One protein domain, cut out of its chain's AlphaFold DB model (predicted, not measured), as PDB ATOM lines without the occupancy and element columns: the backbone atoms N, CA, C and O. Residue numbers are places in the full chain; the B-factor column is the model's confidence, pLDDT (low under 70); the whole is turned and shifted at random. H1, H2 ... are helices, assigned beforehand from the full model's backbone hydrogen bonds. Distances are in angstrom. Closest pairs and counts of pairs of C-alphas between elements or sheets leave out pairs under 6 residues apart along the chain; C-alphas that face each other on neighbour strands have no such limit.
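AT A GLANCE: This is residues 219 to 248 and 268 to 348 of the 479 residues of an uncharacterized protein of Firmicutes bacterium (UniProt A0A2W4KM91). H1 and H4 lie side by side, running opposite ways; H5, in the middle, crosses H1, H3 packs on H5, H2 on H3, and H6 on H1. Residues 312 to 317 stick out. The printed part, 111 residues with six named helices, is all helix and compact: radius of gyration of the C-alphas 13.8 A, spans 42, 36 and 28 A.

HOW THE PARTS SIT: H1, residues 219 to 234, touches H4, residues 290 to 306, at a shallow tilt of 19 degrees; their closest C-alphas, of Met 230 and Phe 295, are 6.1 A apart. Every O i to N i+4 pair in the six helices is within hydrogen-bond range.

IN THESE COORDINATES: H1, 22.7 A long, begins at C-alpha 219, (-24.560, 30.005, 41.741). H2 is residues 238 to 244, H3 271 to 283, H5 326 to 336; H6, residues 343 to 348, ends at (-37.517, 26.033, 51.271).

THE WHOLE: Residues 249 to 267 are not printed; C-alphas 248 and 268 are 12.2 A apart. The H4 to H5 link is long. Residues 248 and 287 have pLDDT under 70.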
ATOM      1  N   VAL A 219     -24.936  30.552  43.054       91.25
ATOM      2  CA  VAL A 219     -24.560  30.005  41.741       91.25
ATOM      3  C   VAL A 219     -24.843  28.503  41.623       91.25
ATOM      4  O   VAL A 219     -25.315  28.054  40.585       91.25
ATOM      5  N   GLU A 220     -24.612  27.731  42.688       89.62
ATOM      6  CA  GLU A 220     -24.912  26.293  42.725       89.62
ATOM      7  C   GLU A 220     -26.425  26.058  42.700       89.62
ATOM      8  O   GLU A 220     -26.911  25.261  41.899       89.62
ATOM      9  N   ALA A 221     -27.167  26.811  43.518       91.19
ATOM     10  CA  ALA A 221     -28.625  26.759  43.538       91.19
ATOM     11  C   ALA A 221     -29.232  27.165  42.181       91.19
ATOM     12  O   ALA A 221     -30.153  26.509  41.705       91.19
ATOM     13  N   GLU A 222     -28.699  28.203  41.524       94.38
ATOM     14  CA  GLU A 222     -29.188  28.674  40.221       94.38
ATOM     15  C   GLU A 222     -29.062  27.588  39.141       94.38
ATOM     16  O   GLU A 222     -30.001  27.385  38.368       94.38
ATOM     17  N   ILE A 223     -27.929  26.877  39.083       92.88
ATOM     18  CA  ILE A 223     -27.702  25.802  38.101       92.88
ATOM     19  C   ILE A 223     -28.776  24.722  38.248       92.88
ATOM     20  O   ILE A 223     -29.445  24.379  37.270       92.88
ATOM     21  N   ASP A 224     -28.962  24.224  39.468       90.69
ATOM     22  CA  ASP A 224     -29.887  23.131  39.768       90.69
ATOM     23  C   ASP A 224     -31.352  23.546  39.548       90.69
ATOM     24  O   ASP A 224     -32.125  22.868  38.869       90.69
ATOM     25  N   GLN A 225     -31.729  24.750  39.992       93.75
ATOM     26  CA  GLN A 225     -33.062  25.310  39.756       93.75
ATOM     27  C   GLN A 225     -33.386  25.466  38.267       93.75
ATOM     28  O   GLN A 225     -34.508  25.162  37.851       93.75
ATOM     29  N   ARG A 226     -32.430  25.919  37.440       96.19
ATOM     30  CA  ARG A 226     -32.647  26.037  35.989       96.19
ATOM     31  C   ARG A 226     -32.792  24.674  35.322       96.19
ATOM     32  O   ARG A 226     -33.684  24.510  34.488       96.19
ATOM     33  N   LEU A 227     -31.962  23.699  35.695       94.94
ATOM     34  CA  LEU A 227     -32.083  22.323  35.206       94.94
ATOM     35  C   LEU A 227     -33.438  21.717  35.599       94.94
ATOM     36  O   LEU A 227     -34.129  21.153  34.751       94.94
ATOM     37  N   TRP A 228     -33.880  21.916  36.841       94.62
ATOM     38  CA  TRP A 228     -35.191  21.471  37.311       94.62
ATOM     39  C   TRP A 228     -36.362  22.147  36.583       94.62
ATOM     40  O   TRP A 228     -37.358  21.496  36.243       94.62
ATOM     41  N   HIS A 229     -36.259  23.451  36.318       96.06
ATOM     42  CA  HIS A 229     -37.268  24.178  35.553       96.06
ATOM     43  C   HIS A 229     -37.387  23.619  34.127       96.06
ATOM     44  O   HIS A 229     -38.488  23.263  33.701       96.06
ATOM     45  N   MET A 230     -36.259  23.432  33.434       97.38
ATOM     46  CA  MET A 230     -36.232  22.795  32.112       97.38
ATOM     47  C   MET A 230     -36.789  21.372  32.149       97.38
ATOM     48  O   MET A 230     -37.564  20.996  31.270       97.38
ATOM     49  N   ALA A 231     -36.464  20.592  33.183       95.81
ATOM     50  CA  ALA A 231     -37.020  19.257  33.363       95.81
ATOM     51  C   ALA A 231     -38.545  19.293  33.518       95.81
ATOM     52  O   ALA A 231     -39.242  18.444  32.971       95.81
ATOM     53  N   THR A 232     -39.084  20.291  34.220       95.75
ATOM     54  CA  THR A 232     -40.533  20.473  34.379       95.75
ATOM     55  C   THR A 232     -41.214  20.780  33.044       95.75
ATOM     56  O   THR A 232     -42.243  20.174  32.751       95.75
ATOM     57  N   VAL A 233     -40.623  21.645  32.211       96.69
ATOM     58  CA  VAL A 233     -41.112  21.922  30.845       96.69
ATOM     59  C   VAL A 233     -41.038  20.662  29.978       96.69
ATOM     60  O   VAL A 233     -42.028  20.285  29.353       96.69
ATOM     61  N   ALA A 234     -39.911  19.945  30.002       96.25
ATOM     62  CA  ALA A 234     -39.740  18.693  29.265       96.25
ATOM     63  C   ALA A 234     -40.745  17.618  29.697       96.25
ATOM     64  O   ALA A 234     -41.292  16.906  28.858       96.25
ATOM     65  N   ARG A 235     -41.067  17.536  30.993       95.06
ATOM     66  CA  ARG A 235     -42.124  16.661  31.509       95.06
ATOM     67  C   ARG A 235     -43.525  17.092  31.085       95.06
ATOM     68  O   ARG A 235     -44.438  16.328  31.345       95.06
ATOM     69  N   GLN A 236     -43.767  18.242  30.469       95.50
ATOM     70  CA  GLN A 236     -45.106  18.631  29.995       95.50
ATOM     71  C   GLN A 236     -45.306  18.382  28.496       95.50
ATOM     72  O   GLN A 236     -46.444  18.348  28.038       95.50
ATOM     73  N   ASP A 237     -44.226  18.159  27.746       95.12
ATOM     74  CA  ASP A 237     -44.248  17.968  26.296       95.12
ATOM     75  C   ASP A 237     -43.927  16.499  25.938       95.12
ATOM     76  O   ASP A 237     -42.839  16.013  26.263       95.12
ATOM     77  N   PRO A 238     -44.839  15.756  25.280       93.81
ATOM     78  CA  PRO A 238     -44.606  14.356  24.921       93.81
ATOM     79  C   PRO A 238     -43.366  14.119  24.047       93.81
ATOM     80  O   PRO A 238     -42.698  13.098  24.217       93.81
ATOM     81  N   ALA A 239     -43.038  15.043  23.138       93.19
ATOM     82  CA  ALA A 239     -41.875  14.912  22.264       93.19
ATOM     83  C   ALA A 239     -40.577  15.062  23.065       93.19
ATOM     84  O   ALA A 239     -39.655  14.263  22.899       93.19
ATOM     85  N   LEU A 240     -40.527  16.021  23.997       95.00
ATOM     86  CA  LEU A 240     -39.391  16.158  24.911       95.00
ATOM     87  C   LEU A 240     -39.281  14.974  25.870       95.00
ATOM     88  O   LEU A 240     -38.180  14.462  26.051       95.00
ATOM     89  N   ARG A 241     -40.386  14.476  26.444       93.50
ATOM     90  CA  ARG A 241     -40.340  13.256  27.271       93.50
ATOM     91  C   ARG A 241     -39.672  12.110  26.512       93.50
ATOM     92  O   ARG A 241     -38.734  11.520  27.031       93.50
ATOM     93  N   GLN A 242     -40.072  11.874  25.261       92.12
ATOM     94  CA  GLN A 242     -39.505  10.817  24.418       92.12
ATOM     95  C   GLN A 242     -37.993  10.978  24.167       92.12
ATOM     96  O   GLN A 242     -37.283   9.981  24.010       92.12
ATOM     97  N   VAL A 243     -37.472  12.212  24.146       93.62
ATOM     98  CA  VAL A 243     -36.021  12.459  24.067       93.62
ATOM     99  C   VAL A 243     -35.303  11.851  25.273       93.62
ATOM    100  O   VAL A 243     -34.275  11.201  25.085       93.62
ATOM    101  N   PHE A 244     -35.856  12.026  26.478       92.38
ATOM    102  CA  PHE A 244     -35.234  11.629  27.746       92.38
ATOM    103  C   PHE A 244     -35.600  10.219  28.227       92.38
ATOM    104  O   PHE A 244     -34.885   9.669  29.063       92.38
ATOM    105  N   THR A 245     -36.673   9.609  27.717       88.19
ATOM    106  CA  THR A 245     -37.050   8.237  28.084       88.19
ATOM    107  C   THR A 245     -36.093   7.223  27.436       88.19
ATOM    108  O   THR A 245     -35.899   7.259  26.207       88.19
ATOM    109  N   PRO A 246     -35.496   6.297  28.218       82.69
ATOM    110  CA  PRO A 246     -34.822   5.125  27.671       82.69
ATOM    111  C   PRO A 246     -35.743   4.436  26.667       82.69
ATOM    112  O   PRO A 246     -36.953   4.365  26.866       82.69
ATOM    113  N   ARG A 247     -35.204   3.999  25.528       72.56
ATOM    114  CA  ARG A 247     -36.046   3.353  24.521       72.56
ATOM    115  C   ARG A 247     -36.520   2.030  25.122       72.56
ATOM    116  O   ARG A 247     -35.672   1.199  25.428       72.56
ATOM    117  N   GLU A 248     -37.830   1.844  25.278       62.12
ATOM    118  CA  GLU A 248     -38.377   0.511  25.525       62.12
ATOM    119  C   GLU A 248     -37.870  -0.377  24.386       62.12
ATOM    120  O   GLU A 248     -38.062  -0.071  23.199       62.12
ATOM    121  N   PRO A 268     -29.932   5.603  32.580       72.75
ATOM    122  CA  PRO A 268     -30.061   6.827  31.805       72.75
ATOM    123  C   PRO A 268     -29.398   6.669  30.433       72.75
ATOM    124  O   PRO A 268     -28.348   6.039  30.290       72.75
ATOM    125  N   LEU A 269     -30.012   7.268  29.409       81.81
ATOM    126  CA  LEU A 269     -29.480   7.241  28.050       81.81
ATOM    127  C   LEU A 269     -28.039   7.779  28.014       81.81
ATOM    128  O   LEU A 269     -27.740   8.788  28.666       81.81
ATOM    129  N   PRO A 270     -27.149   7.180  27.196       85.00
ATOM    130  CA  PRO A 270     -25.837   7.748  26.951       85.00
ATOM    131  C   PRO A 270     -25.966   9.189  26.465       85.00
ATOM    132  O   PRO A 270     -26.789   9.508  25.604       85.00
ATOM    133  N   ALA A 271     -25.119  10.065  26.985       81.75
ATOM    134  CA  ALA A 271     -25.244  11.496  26.771       81.75
ATOM    135  C   ALA A 271     -25.184  11.920  25.291       81.75
ATOM    136  O   ALA A 271     -25.918  12.808  24.859       81.75
ATOM    137  N   GLY A 272     -24.364  11.231  24.489       85.00
ATOM    138  CA  GLY A 272     -24.301  11.448  23.043       85.00
ATOM    139  C   GLY A 272     -25.609  11.105  22.321       85.00
ATOM    140  O   GLY A 272     -25.956  11.754  21.337       85.00
ATOM    141  N   GLU A 273     -26.377  10.130  22.818       89.44
ATOM    142  CA  GLU A 273     -27.702   9.819  22.270       89.44
ATOM    143  C   GLU A 273     -28.737  10.879  22.659       89.44
ATOM    144  O   GLU A 273     -29.501  11.307  21.793       89.44
ATOM    145  N   LEU A 274     -28.721  11.359  23.910       92.00
ATOM    146  CA  LEU A 274     -29.564  12.484  24.343       92.00
ATOM    147  C   LEU A 274     -29.332  13.712  23.461       92.00
ATOM    148  O   LEU A 274     -30.286  14.285  22.937       92.00
ATOM    149  N   HIS A 275     -28.065  14.065  23.230       91.50
ATOM    150  CA  HIS A 275     -27.711  15.189  22.371       91.50
ATOM    151  C   HIS A 275     -28.226  14.992  20.936       91.50
ATOM    152  O   HIS A 275     -28.913  15.863  20.411       91.50
ATOM    153  N   ARG A 276     -27.999  13.822  20.318       92.31
ATOM    154  CA  ARG A 276     -28.512  13.523  18.965       92.31
ATOM    155  C   ARG A 276     -30.035  13.584  18.867       92.31
ATOM    156  O   ARG A 276     -30.565  13.997  17.837       92.31
ATOM    157  N   ARG A 277     -30.759  13.103  19.880       93.38
ATOM    158  CA  ARG A 277     -32.230  13.168  19.912       93.38
ATOM    159  C   ARG A 277     -32.712  14.606  20.026       93.38
ATOM    160  O   ARG A 277     -33.579  15.000  19.252       93.38
ATOM    161  N   LEU A 278     -32.113  15.386  20.924       93.44
ATOM    162  CA  LEU A 278     -32.473  16.786  21.107       93.44
ATOM    163  C   LEU A 278     -32.181  17.616  19.848       93.44
ATOM    164  O   LEU A 278     -33.040  18.377  19.414       93.44
ATOM    165  N   SER A 279     -31.029  17.409  19.205       92.50
ATOM    166  CA  SER A 279     -30.678  18.086  17.950       92.50
ATOM    167  C   SER A 279     -31.632  17.729  16.806       92.50
ATOM    168  O   SER A 279     -32.015  18.604  16.036       92.50
ATOM    169  N   ARG A 280     -32.073  16.463  16.709       93.19
ATOM    170  CA  ARG A 280     -33.100  16.054  15.733       93.19
ATOM    171  C   ARG A 280     -34.441  16.735  15.989       93.19
ATOM    172  O   ARG A 280     -35.060  17.190  15.037       93.19
ATOM    173  N   LEU A 281     -34.865  16.822  17.250       91.81
ATOM    174  CA  LEU A 281     -36.102  17.513  17.619       91.81
ATOM    175  C   LEU A 281     -36.028  19.011  17.289       91.81
ATOM    176  O   LEU A 281     -36.988  19.568  16.772       91.81
ATOM    177  N   ALA A 282     -34.885  19.649  17.547       90.69
ATOM    178  CA  ALA A 282     -34.667  21.059  17.236       90.69
ATOM    179  C   ALA A 282     -34.640  21.351  15.725       90.69
ATOM    180  O   ALA A 282     -35.018  22.443  15.309       90.69
ATOM    181  N   ALA A 283     -34.190  20.390  14.914       91.25
ATOM    182  CA  ALA A 283     -34.091  20.524  13.463       91.25
ATOM    183  C   ALA A 283     -35.390  20.188  12.711       91.25
ATOM    184  O   ALA A 283     -35.443  20.424  11.509       91.25
ATOM    185  N   ASP A 284     -36.408  19.625  13.373       89.38
ATOM    186  CA  ASP A 284     -37.679  19.246  12.749       89.38
ATOM    187  C   ASP A 284     -38.570  20.491  12.544       89.38
ATOM    188  O   ASP A 284     -39.122  21.014  13.514       89.38
ATOM    189  N   PRO A 285     -38.738  20.999  11.306       71.38
ATOM    190  CA  PRO A 285     -39.445  22.254  11.056       71.38
ATOM    191  C   PRO A 285     -40.969  22.133  11.214       71.38
ATOM    192  O   PRO A 285     -41.652  23.151  11.300       71.38
ATOM    193  N   GLY A 286     -41.518  20.913  11.254       77.44
ATOM    194  CA  GLY A 286     -42.960  20.675  11.328       77.44
ATOM    195  C   GLY A 286     -43.503  20.488  12.744       77.44
ATOM    196  O   GLY A 286     -44.693  20.207  12.891       77.44
ATOM    197  N   ARG A 287     -42.652  20.563  13.780       69.50
ATOM    198  CA  ARG A 287     -42.946  19.875  15.046       69.50
ATOM    199  C   ARG A 287     -42.716  20.594  16.376       69.50
ATOM    200  O   ARG A 287     -43.225  20.057  17.361       69.50
ATOM    201  N   PRO A 288     -42.029  21.743  16.524       71.38
ATOM    202  CA  PRO A 288     -41.798  22.237  17.866       71.38
ATOM    203  C   PRO A 288     -43.055  22.973  18.337       71.38
ATOM    204  O   PRO A 288     -43.263  24.154  18.049       71.38
ATOM    205  N   GLY A 289     -43.900  22.257  19.084       85.50
ATOM    206  CA  GLY A 289     -44.949  22.874  19.887       85.50
ATOM    207  C   GLY A 289     -44.359  23.955  20.797       85.50
ATOM    208  O   GLY A 289     -43.148  24.003  21.034       85.50
ATOM    209  N   ASP A 290     -45.202  24.841  21.321       91.25
ATOM    210  CA  ASP A 290     -44.755  26.013  22.090       91.25
ATOM    211  C   ASP A 290     -43.818  25.642  23.250       91.25
ATOM    212  O   ASP A 290     -42.810  26.312  23.468       91.25
ATOM    213  N   ARG A 291     -44.081  24.511  23.920       93.44
ATOM    214  CA  ARG A 291     -43.243  23.973  25.004       93.44
ATOM    215  C   ARG A 291     -41.877  23.476  24.537       93.44
ATOM    216  O   ARG A 291     -40.882  23.720  25.211       93.44
ATOM    217  N   THR A 292     -41.797  22.830  23.374       94.50
ATOM    218  CA  THR A 292     -40.514  22.454  22.764       94.50
ATOM    219  C   THR A 292     -39.682  23.696  22.433       94.50
ATOM    220  O   THR A 292     -38.491  23.733  22.739       94.50
ATOM    221  N   ARG A 293     -40.296  24.751  21.874       93.69
ATOM    222  CA  ARG A 293     -39.594  26.020  21.596       93.69
ATOM    223  C   ARG A 293     -39.120  26.711  22.874       93.69
ATOM    224  O   ARG A 293     -37.981  27.169  22.928       93.69
ATOM    225  N   GLU A 294     -39.968  26.744  23.901       96.06
ATOM    226  CA  GLU A 294     -39.628  27.249  25.235       96.06
ATOM    227  C   GLU A 294     -38.427  26.495  25.820       96.06
ATOM    228  O   GLU A 294     -37.435  27.117  26.196       96.06
ATOM    229  N   PHE A 295     -38.464  25.160  25.817       97.06
ATOM    230  CA  PHE A 295     -37.367  24.329  26.306       97.06
ATOM    231  C   PHE A 295     -36.051  24.606  25.571       97.06
ATOM    232  O   PHE A 295     -35.024  24.798  26.217       97.06
ATOM    233  N   LEU A 296     -36.063  24.651  24.234       95.94
ATOM    234  CA  LEU A 296     -34.854  24.905  23.445       95.94
ATOM    235  C   LEU A 296     -34.284  26.304  23.719       95.94
ATOM    236  O   LEU A 296     -33.068  26.467  23.801       95.94
ATOM    237  N   SER A 297     -35.152  27.301  23.921       96.38
ATOM    238  CA  SER A 297     -34.728  28.639  24.340       96.38
ATOM    239  C   SER A 297     -34.064  28.614  25.721       96.38
ATOM    240  O   SER A 297     -32.963  29.142  25.876       96.38
ATOM    241  N   LEU A 298     -34.683  27.953  26.706       97.88
ATOM    242  CA  LEU A 298     -34.126  27.804  28.054       97.88
ATOM    243  C   LEU A 298     -32.787  27.057  28.042       97.88
ATOM    244  O   LEU A 298     -31.855  27.457  28.739       97.88
ATOM    245  N   TRP A 299     -32.670  26.012  27.222       97.69
ATOM    246  CA  TRP A 299     -31.444  25.235  27.060       97.69
ATOM    247  C   TRP A 299     -30.300  26.073  26.478       97.69
ATOM    248  O   TRP A 299     -29.183  26.042  26.998       97.69
ATOM    249  N   ASN A 300     -30.576  26.886  25.456       96.94
ATOM    250  CA  ASN A 300     -29.580  27.795  24.890       96.94
ATOM    251  C   ASN A 300     -29.141  28.851  25.913       96.94
ATOM    252  O   ASN A 300     -27.945  29.029  26.128       96.94
ATOM    253  N   GLN A 301     -30.086  29.473  26.626       97.94
ATOM    254  CA  GLN A 301     -29.776  30.423  27.703       97.94
ATOM    255  C   GLN A 301     -28.962  29.771  28.833       97.94
ATOM    256  O   GLN A 301     -28.091  30.404  29.435       97.94
ATOM    257  N   PHE A 302     -29.233  28.498  29.140       97.94
ATOM    258  CA  PHE A 302     -28.463  27.730  30.112       97.94
ATOM    259  C   PHE A 302     -27.021  27.525  29.642       97.94
ATOM    260  O   PHE A 302     -26.100  27.803  30.406       97.94
ATOM    261  N   LEU A 303     -26.798  27.108  28.392       97.12
ATOM    262  CA  LEU A 303     -25.448  26.942  27.844       97.12
ATOM    263  C   LEU A 303     -24.710  28.276  27.667       97.12
ATOM    264  O   LEU A 303     -23.500  28.330  27.858       97.12
ATOM    265  N   GLU A 304     -25.396  29.378  27.389       96.94
ATOM    266  CA  GLU A 304     -24.770  30.706  27.381       96.94
ATOM    267  C   GLU A 304     -24.255  31.099  28.774       96.94
ATOM    268  O   GLU A 304     -23.151  31.629  28.917       96.94
ATOM    269  N   ARG A 305     -25.031  30.801  29.824       96.38
ATOM    270  CA  ARG A 305     -24.707  31.154  31.214       96.38
ATOM    271  C   ARG A 305     -23.724  30.184  31.881       96.38
ATOM    272  O   ARG A 305     -22.852  30.618  32.634       96.38
ATOM    273  N   PHE A 306     -23.872  28.889  31.629       96.69
ATOM    274  CA  PHE A 306     -23.201  27.788  32.336       96.69
ATOM    275  C   PHE A 306     -22.431  26.851  31.402       96.69
ATOM    276  O   PHE A 306     -21.852  25.861  31.837       96.69
ATOM    277  N   GLY A 307     -22.357  27.156  30.111       96.44
ATOM    278  CA  GLY A 307     -21.680  26.301  29.142       96.44
ATOM    279  C   GLY A 307     -20.173  26.188  29.338       96.44
ATOM    280  O   GLY A 307     -19.576  25.266  28.809       96.44
ATOM    281  N   HIS A 308     -19.538  27.083  30.097       95.88
ATOM    282  CA  HIS A 308     -18.101  27.027  30.393       95.88
ATOM    283  C   HIS A 308     -17.733  26.007  31.486       95.88
ATOM    284  O   HIS A 308     -16.547  25.698  31.667       95.88
ATOM    285  N   LEU A 309     -18.729  25.499  32.223       94.44
ATOM    286  CA  LEU A 309     -18.530  24.482  33.248       94.44
ATOM    287  C   LEU A 309     -18.038  23.179  32.605       94.44
ATOM    288  O   LEU A 309     -18.341  22.892  31.450       94.44
ATOM    289  N   ALA A 310     -17.246  22.403  33.339       91.50
ATOM    290  CA  ALA A 310     -16.722  21.117  32.889       91.50
ATOM    291  C   ALA A 310     -16.518  20.172  34.068       91.50
ATOM    292  O   ALA A 310     -16.417  20.608  35.217       91.50
ATOM    293  N   TRP A 311     -16.427  18.878  33.765       87.06
ATOM    294  CA  TRP A 311     -16.282  17.833  34.767       87.06
ATOM    295  C   TRP A 311     -15.231  16.774  34.368       87.06
ATOM    296  O   TRP A 311     -15.315  16.237  33.261       87.06
ATOM    297  N   PRO A 312     -14.287  16.409  35.264       87.88
ATOM    298  CA  PRO A 312     -14.036  17.042  36.562       87.88
ATOM    299  C   PRO A 312     -13.398  18.443  36.402       87.88
ATOM    300  O   PRO A 312     -12.675  18.666  35.432       87.88
ATOM    301  N   PRO A 313     -13.588  19.376  37.358       86.94
ATOM    302  CA  PRO A 313     -13.042  20.740  37.285       86.94
ATOM    303  C   PRO A 313     -11.510  20.781  37.171       86.94
ATOM    304  O   PRO A 313     -10.954  21.681  36.542       86.94
ATOM    305  N   ALA A 314     -10.848  19.773  37.754       89.12
ATOM    306  CA  ALA A 314      -9.400  19.575  37.747       89.12
ATOM    307  C   ALA A 314      -8.793  19.234  36.383       89.12
ATOM    308  O   ALA A 314      -7.583  19.365  36.208       89.12
ATOM    309  N   GLU A 315      -9.606  18.809  35.420       94.44
ATOM    310  CA  GLU A 315      -9.134  18.411  34.102       94.44
ATOM    311  C   GLU A 315      -9.230  19.587  33.116       94.44
ATOM    312  O   GLU A 315     -10.310  19.974  32.662       94.44
ATOM    313  N   LEU A 316      -8.082  20.160  32.738       96.06
ATOM    314  CA  LEU A 316      -8.009  21.208  31.712       96.06
ATOM    315  C   LEU A 316      -8.431  20.669  30.334       96.06
ATOM    316  O   LEU A 316      -9.025  21.401  29.538       96.06
ATOM    317  N   ALA A 317      -8.198  19.376  30.081       96.81
ATOM    318  CA  ALA A 317      -8.611  18.701  28.859       96.81
ATOM    319  C   ALA A 317     -10.116  18.380  28.806       96.81
ATOM    320  O   ALA A 317     -10.592  17.924  27.764       96.81
ATOM    321  N   ALA A 318     -10.876  18.612  29.881       94.00
ATOM    322  CA  ALA A 318     -12.294  18.297  29.908       94.00
ATOM    323  C   ALA A 318     -13.048  19.313  29.044       94.00
ATOM    324  O   ALA A 318     -12.842  20.528  29.207       94.00
ATOM    325  N   PRO A 319     -13.913  18.853  28.130       95.25
ATOM    326  CA  PRO A 319     -14.732  19.749  27.343       95.25
ATOM    327  C   PRO A 319     -15.682  20.526  28.250       95.25
ATOM    328  O   PRO A 319     -16.183  20.027  29.260       95.25
ATOM    329  N   ALA A 320     -15.885  21.785  27.896       95.44
ATOM    330  CA  ALA A 320     -16.910  22.613  28.502       95.44
ATOM    331  C   ALA A 320     -18.308  22.133  28.061       95.44
ATOM    332  O   ALA A 320     -18.455  21.594  26.969       95.44
ATOM    333  N   TRP A 321     -19.351  22.336  28.867       95.25
ATOM    334  CA  TRP A 321     -20.721  21.916  28.536       95.25
ATOM    335  C   TRP A 321     -21.260  22.520  27.228       95.25
ATOM    336  O   TRP A 321     -22.079  21.900  26.561       95.25
ATOM    337  N   ALA A 322     -20.804  23.708  26.832       95.75
ATOM    338  CA  ALA A 322     -21.124  24.286  25.526       95.75
ATOM    339  C   ALA A 322     -20.409  23.576  24.363       95.75
ATOM    340  O   ALA A 322     -20.908  23.610  23.244       95.75
ATOM    341  N   GLU A 323     -19.250  22.956  24.611       94.44
ATOM    342  CA  GLU A 323     -18.513  22.164  23.618       94.44
ATOM    343  C   GLU A 323     -19.095  20.749  23.528       94.44
ATOM    344  O   GLU A 323     -19.371  20.252  22.439       94.44
ATOM    345  N   GLU A 324     -19.313  20.116  24.683       94.00
ATOM    346  CA  GLU A 324     -19.909  18.793  24.806       94.00
ATOM    347  C   GLU A 324     -20.983  18.804  25.913       94.00
ATOM    348  O   GLU A 324     -20.673  18.643  27.097       94.00
ATOM    349  N   PRO A 325     -22.276  18.956  25.560       94.12
ATOM    350  CA  PRO A 325     -23.366  19.106  26.533       94.12
ATOM    351  C   PRO A 325     -23.719  17.822  27.283       94.12
ATOM    352  O   PRO A 325     -24.691  17.786  28.038       94.12
ATOM    353  N   ALA A 326     -22.948  16.760  27.068       86.75
ATOM    354  CA  ALA A 326     -23.210  15.423  27.548       86.75
ATOM    355  C   ALA A 326     -23.528  15.378  29.053       86.75
ATOM    356  O   ALA A 326     -24.582  14.892  29.460       86.75
ATOM    357  N   THR A 327     -22.637  15.925  29.880       86.44
ATOM    358  CA  THR A 327     -22.794  15.917  31.340       86.44
ATOM    359  C   THR A 327     -24.022  16.710  31.790       86.44
ATOM    360  O   THR A 327     -24.805  16.211  32.593       86.44
ATOM    361  N   ALA A 328     -24.243  17.907  31.238       91.31
ATOM    362  CA  ALA A 328     -25.414  18.719  31.569       91.31
ATOM    363  C   ALA A 328     -26.730  18.022  31.177       91.31
ATOM    364  O   ALA A 328     -27.694  18.043  31.940       91.31
ATOM    365  N   LEU A 329     -26.758  17.344  30.022       93.19
ATOM    366  CA  LEU A 329     -27.914  16.564  29.575       93.19
ATOM    367  C   LEU A 329     -28.178  15.342  30.460       93.19
ATOM    368  O   LEU A 329     -29.338  14.997  30.659       93.19
ATOM    369  N   GLN A 330     -27.144  14.701  31.007       88.38
ATOM    370  CA  GLN A 330     -27.317  13.596  31.957       88.38
ATOM    371  C   GLN A 330     -27.951  14.065  33.269       88.38
ATOM    372  O   GLN A 330     -28.886  13.427  33.751       88.38
ATOM    373  N   ILE A 331     -27.496  15.198  33.813       88.62
ATOM    374  CA  ILE A 331     -28.094  15.793  35.020       88.62
ATOM    375  C   ILE A 331     -29.553  16.181  34.734       88.62
ATOM    376  O   ILE A 331     -30.460  15.833  35.488       88.62
ATOM    377  N   LEU A 332     -29.809  16.818  33.586       92.56
ATOM    378  CA  LEU A 332     -31.164  17.157  33.156       92.56
ATOM    379  C   LEU A 332     -32.056  15.916  33.005       92.56
ATOM    380  O   LEU A 332     -33.202  15.936  33.448       92.56
ATOM    381  N   ALA A 333     -31.544  14.835  32.416       91.31
ATOM    382  CA  ALA A 333     -32.275  13.580  32.264       91.31
ATOM    383  C   ALA A 333     -32.641  12.966  33.623       91.31
ATOM    384  O   ALA A 333     -33.770  12.500  33.786       91.31
ATOM    385  N   ALA A 334     -31.736  13.022  34.607       87.25
ATOM    386  CA  ALA A 334     -32.021  12.592  35.974       87.25
ATOM    387  C   ALA A 334     -33.187  13.395  36.573       87.25
ATOM    388  O   ALA A 334     -34.150  12.804  37.069       87.25
ATOM    389  N   HIS A 335     -33.180  14.725  36.418       89.12
ATOM    390  CA  HIS A 335     -34.327  15.532  36.824       89.12
ATOM    391  C   HIS A 335     -35.585  15.154  36.043       89.12
ATOM    392  O   HIS A 335     -36.614  14.945  36.669       89.12
ATOM    393  N   VAL A 336     -35.560  15.002  34.716       92.12
ATOM    394  CA  VAL A 336     -36.756  14.624  33.931       92.12
ATOM    395  C   VAL A 336     -37.361  13.313  34.434       92.12
ATOM    396  O   VAL A 336     -38.574  13.258  34.636       92.12
ATOM    397  N   ALA A 337     -36.525  12.319  34.742       88.94
ATOM    398  CA  ALA A 337     -36.933  11.037  35.317       88.94
ATOM    399  C   ALA A 337     -37.512  11.138  36.744       88.94
ATOM    400  O   ALA A 337     -37.998  10.148  37.282       88.94
ATOM    401  N   GLY A 338     -37.460  12.316  37.375       84.88
ATOM    402  CA  GLY A 338     -37.858  12.501  38.770       84.88
ATOM    403  C   GLY A 338     -36.865  11.877  39.751       84.88
ATOM    404  O   GLY A 338     -37.217  11.630  40.902       84.88
ATOM    405  N   ALA A 339     -35.637  11.600  39.303       77.31
ATOM    406  CA  ALA A 339     -34.574  11.154  40.179       77.31
ATOM    407  C   ALA A 339     -34.041  12.363  40.954       77.31
ATOM    408  O   ALA A 339     -33.515  13.309  40.372       77.31
ATOM    409  N   GLY A 340     -34.188  12.310  42.275       71.44
ATOM    410  CA  GLY A 340     -33.721  13.347  43.179       71.44
ATOM    411  C   GLY A 340     -34.831  14.286  43.668       71.44
ATOM    412  O   GLY A 340     -35.931  14.336  43.110       71.44
ATOM    413  N   PRO A 341     -34.564  14.991  44.770       76.50
ATOM    414  CA  PRO A 341     -35.499  15.927  45.372       76.50
ATOM    415  C   PRO A 341     -35.683  17.185  44.503       76.50
ATOM    416  O   PRO A 341     -34.849  17.533  43.674       76.50
ATOM    417  N   ASN A 342     -36.817  17.871  44.672       87.88
ATOM    418  CA  ASN A 342     -37.069  19.152  44.010       87.88
ATOM    419  C   ASN A 342     -36.194  20.237  44.667       87.88
ATOM    420  O   ASN A 342     -36.475  20.569  45.823       87.88
ATOM    421  N   PRO A 343     -35.233  20.853  43.957       88.62
ATOM    422  CA  PRO A 343     -34.281  21.785  44.562       88.62
ATOM    423  C   PRO A 343     -34.942  23.024  45.167       88.62
ATOM    424  O   PRO A 343     -34.502  23.536  46.194       88.62
ATOM    425  N   VAL A 344     -36.064  23.480  44.599       89.88
ATOM    426  CA  VAL A 344     -36.841  24.594  45.164       89.88
ATOM    427  C   VAL A 344     -37.469  24.185  46.498       89.88
ATOM    428  O   VAL A 344     -37.452  24.943  47.467       89.88
ATOM    429  N   ALA A 345     -38.022  22.972  46.570       90.44
ATOM    430  CA  ALA A 345     -38.595  22.455  47.808       90.44
ATOM    431  C   ALA A 345     -37.508  22.201  48.863       90.44
ATOM    432  O   ALA A 345     -37.720  22.495  50.041       90.44
ATOM    433  N   GLU A 346     -36.341  21.701  48.453       89.62
ATOM    434  CA  GLU A 346     -35.188  21.530  49.335       89.62
ATOM    435  C   GLU A 346     -34.695  22.846  49.905       89.62
ATOM    436  O   GLU A 346     -34.493  22.932  51.113       89.62
ATOM    437  N   GLU A 347     -34.569  23.890  49.088       89.75
ATOM    438  CA  GLU A 347     -34.156  25.204  49.571       89.75
ATOM    439  C   GLU A 347     -35.157  25.765  50.591       89.75
ATOM    440  O   GLU A 347     -34.763  26.258  51.655       89.75
ATOM    441  N   VAL A 348     -36.462  25.633  50.326       93.00
ATOM    442  CA  VAL A 348     -37.517  26.033  51.271       93.00
ATOM    443  C   VAL A 348     -37.410  25.241  52.579       93.00
ATOM    444  O   VAL A 348     -37.471  25.831  53.663       93.00
TER     445      VAL A 348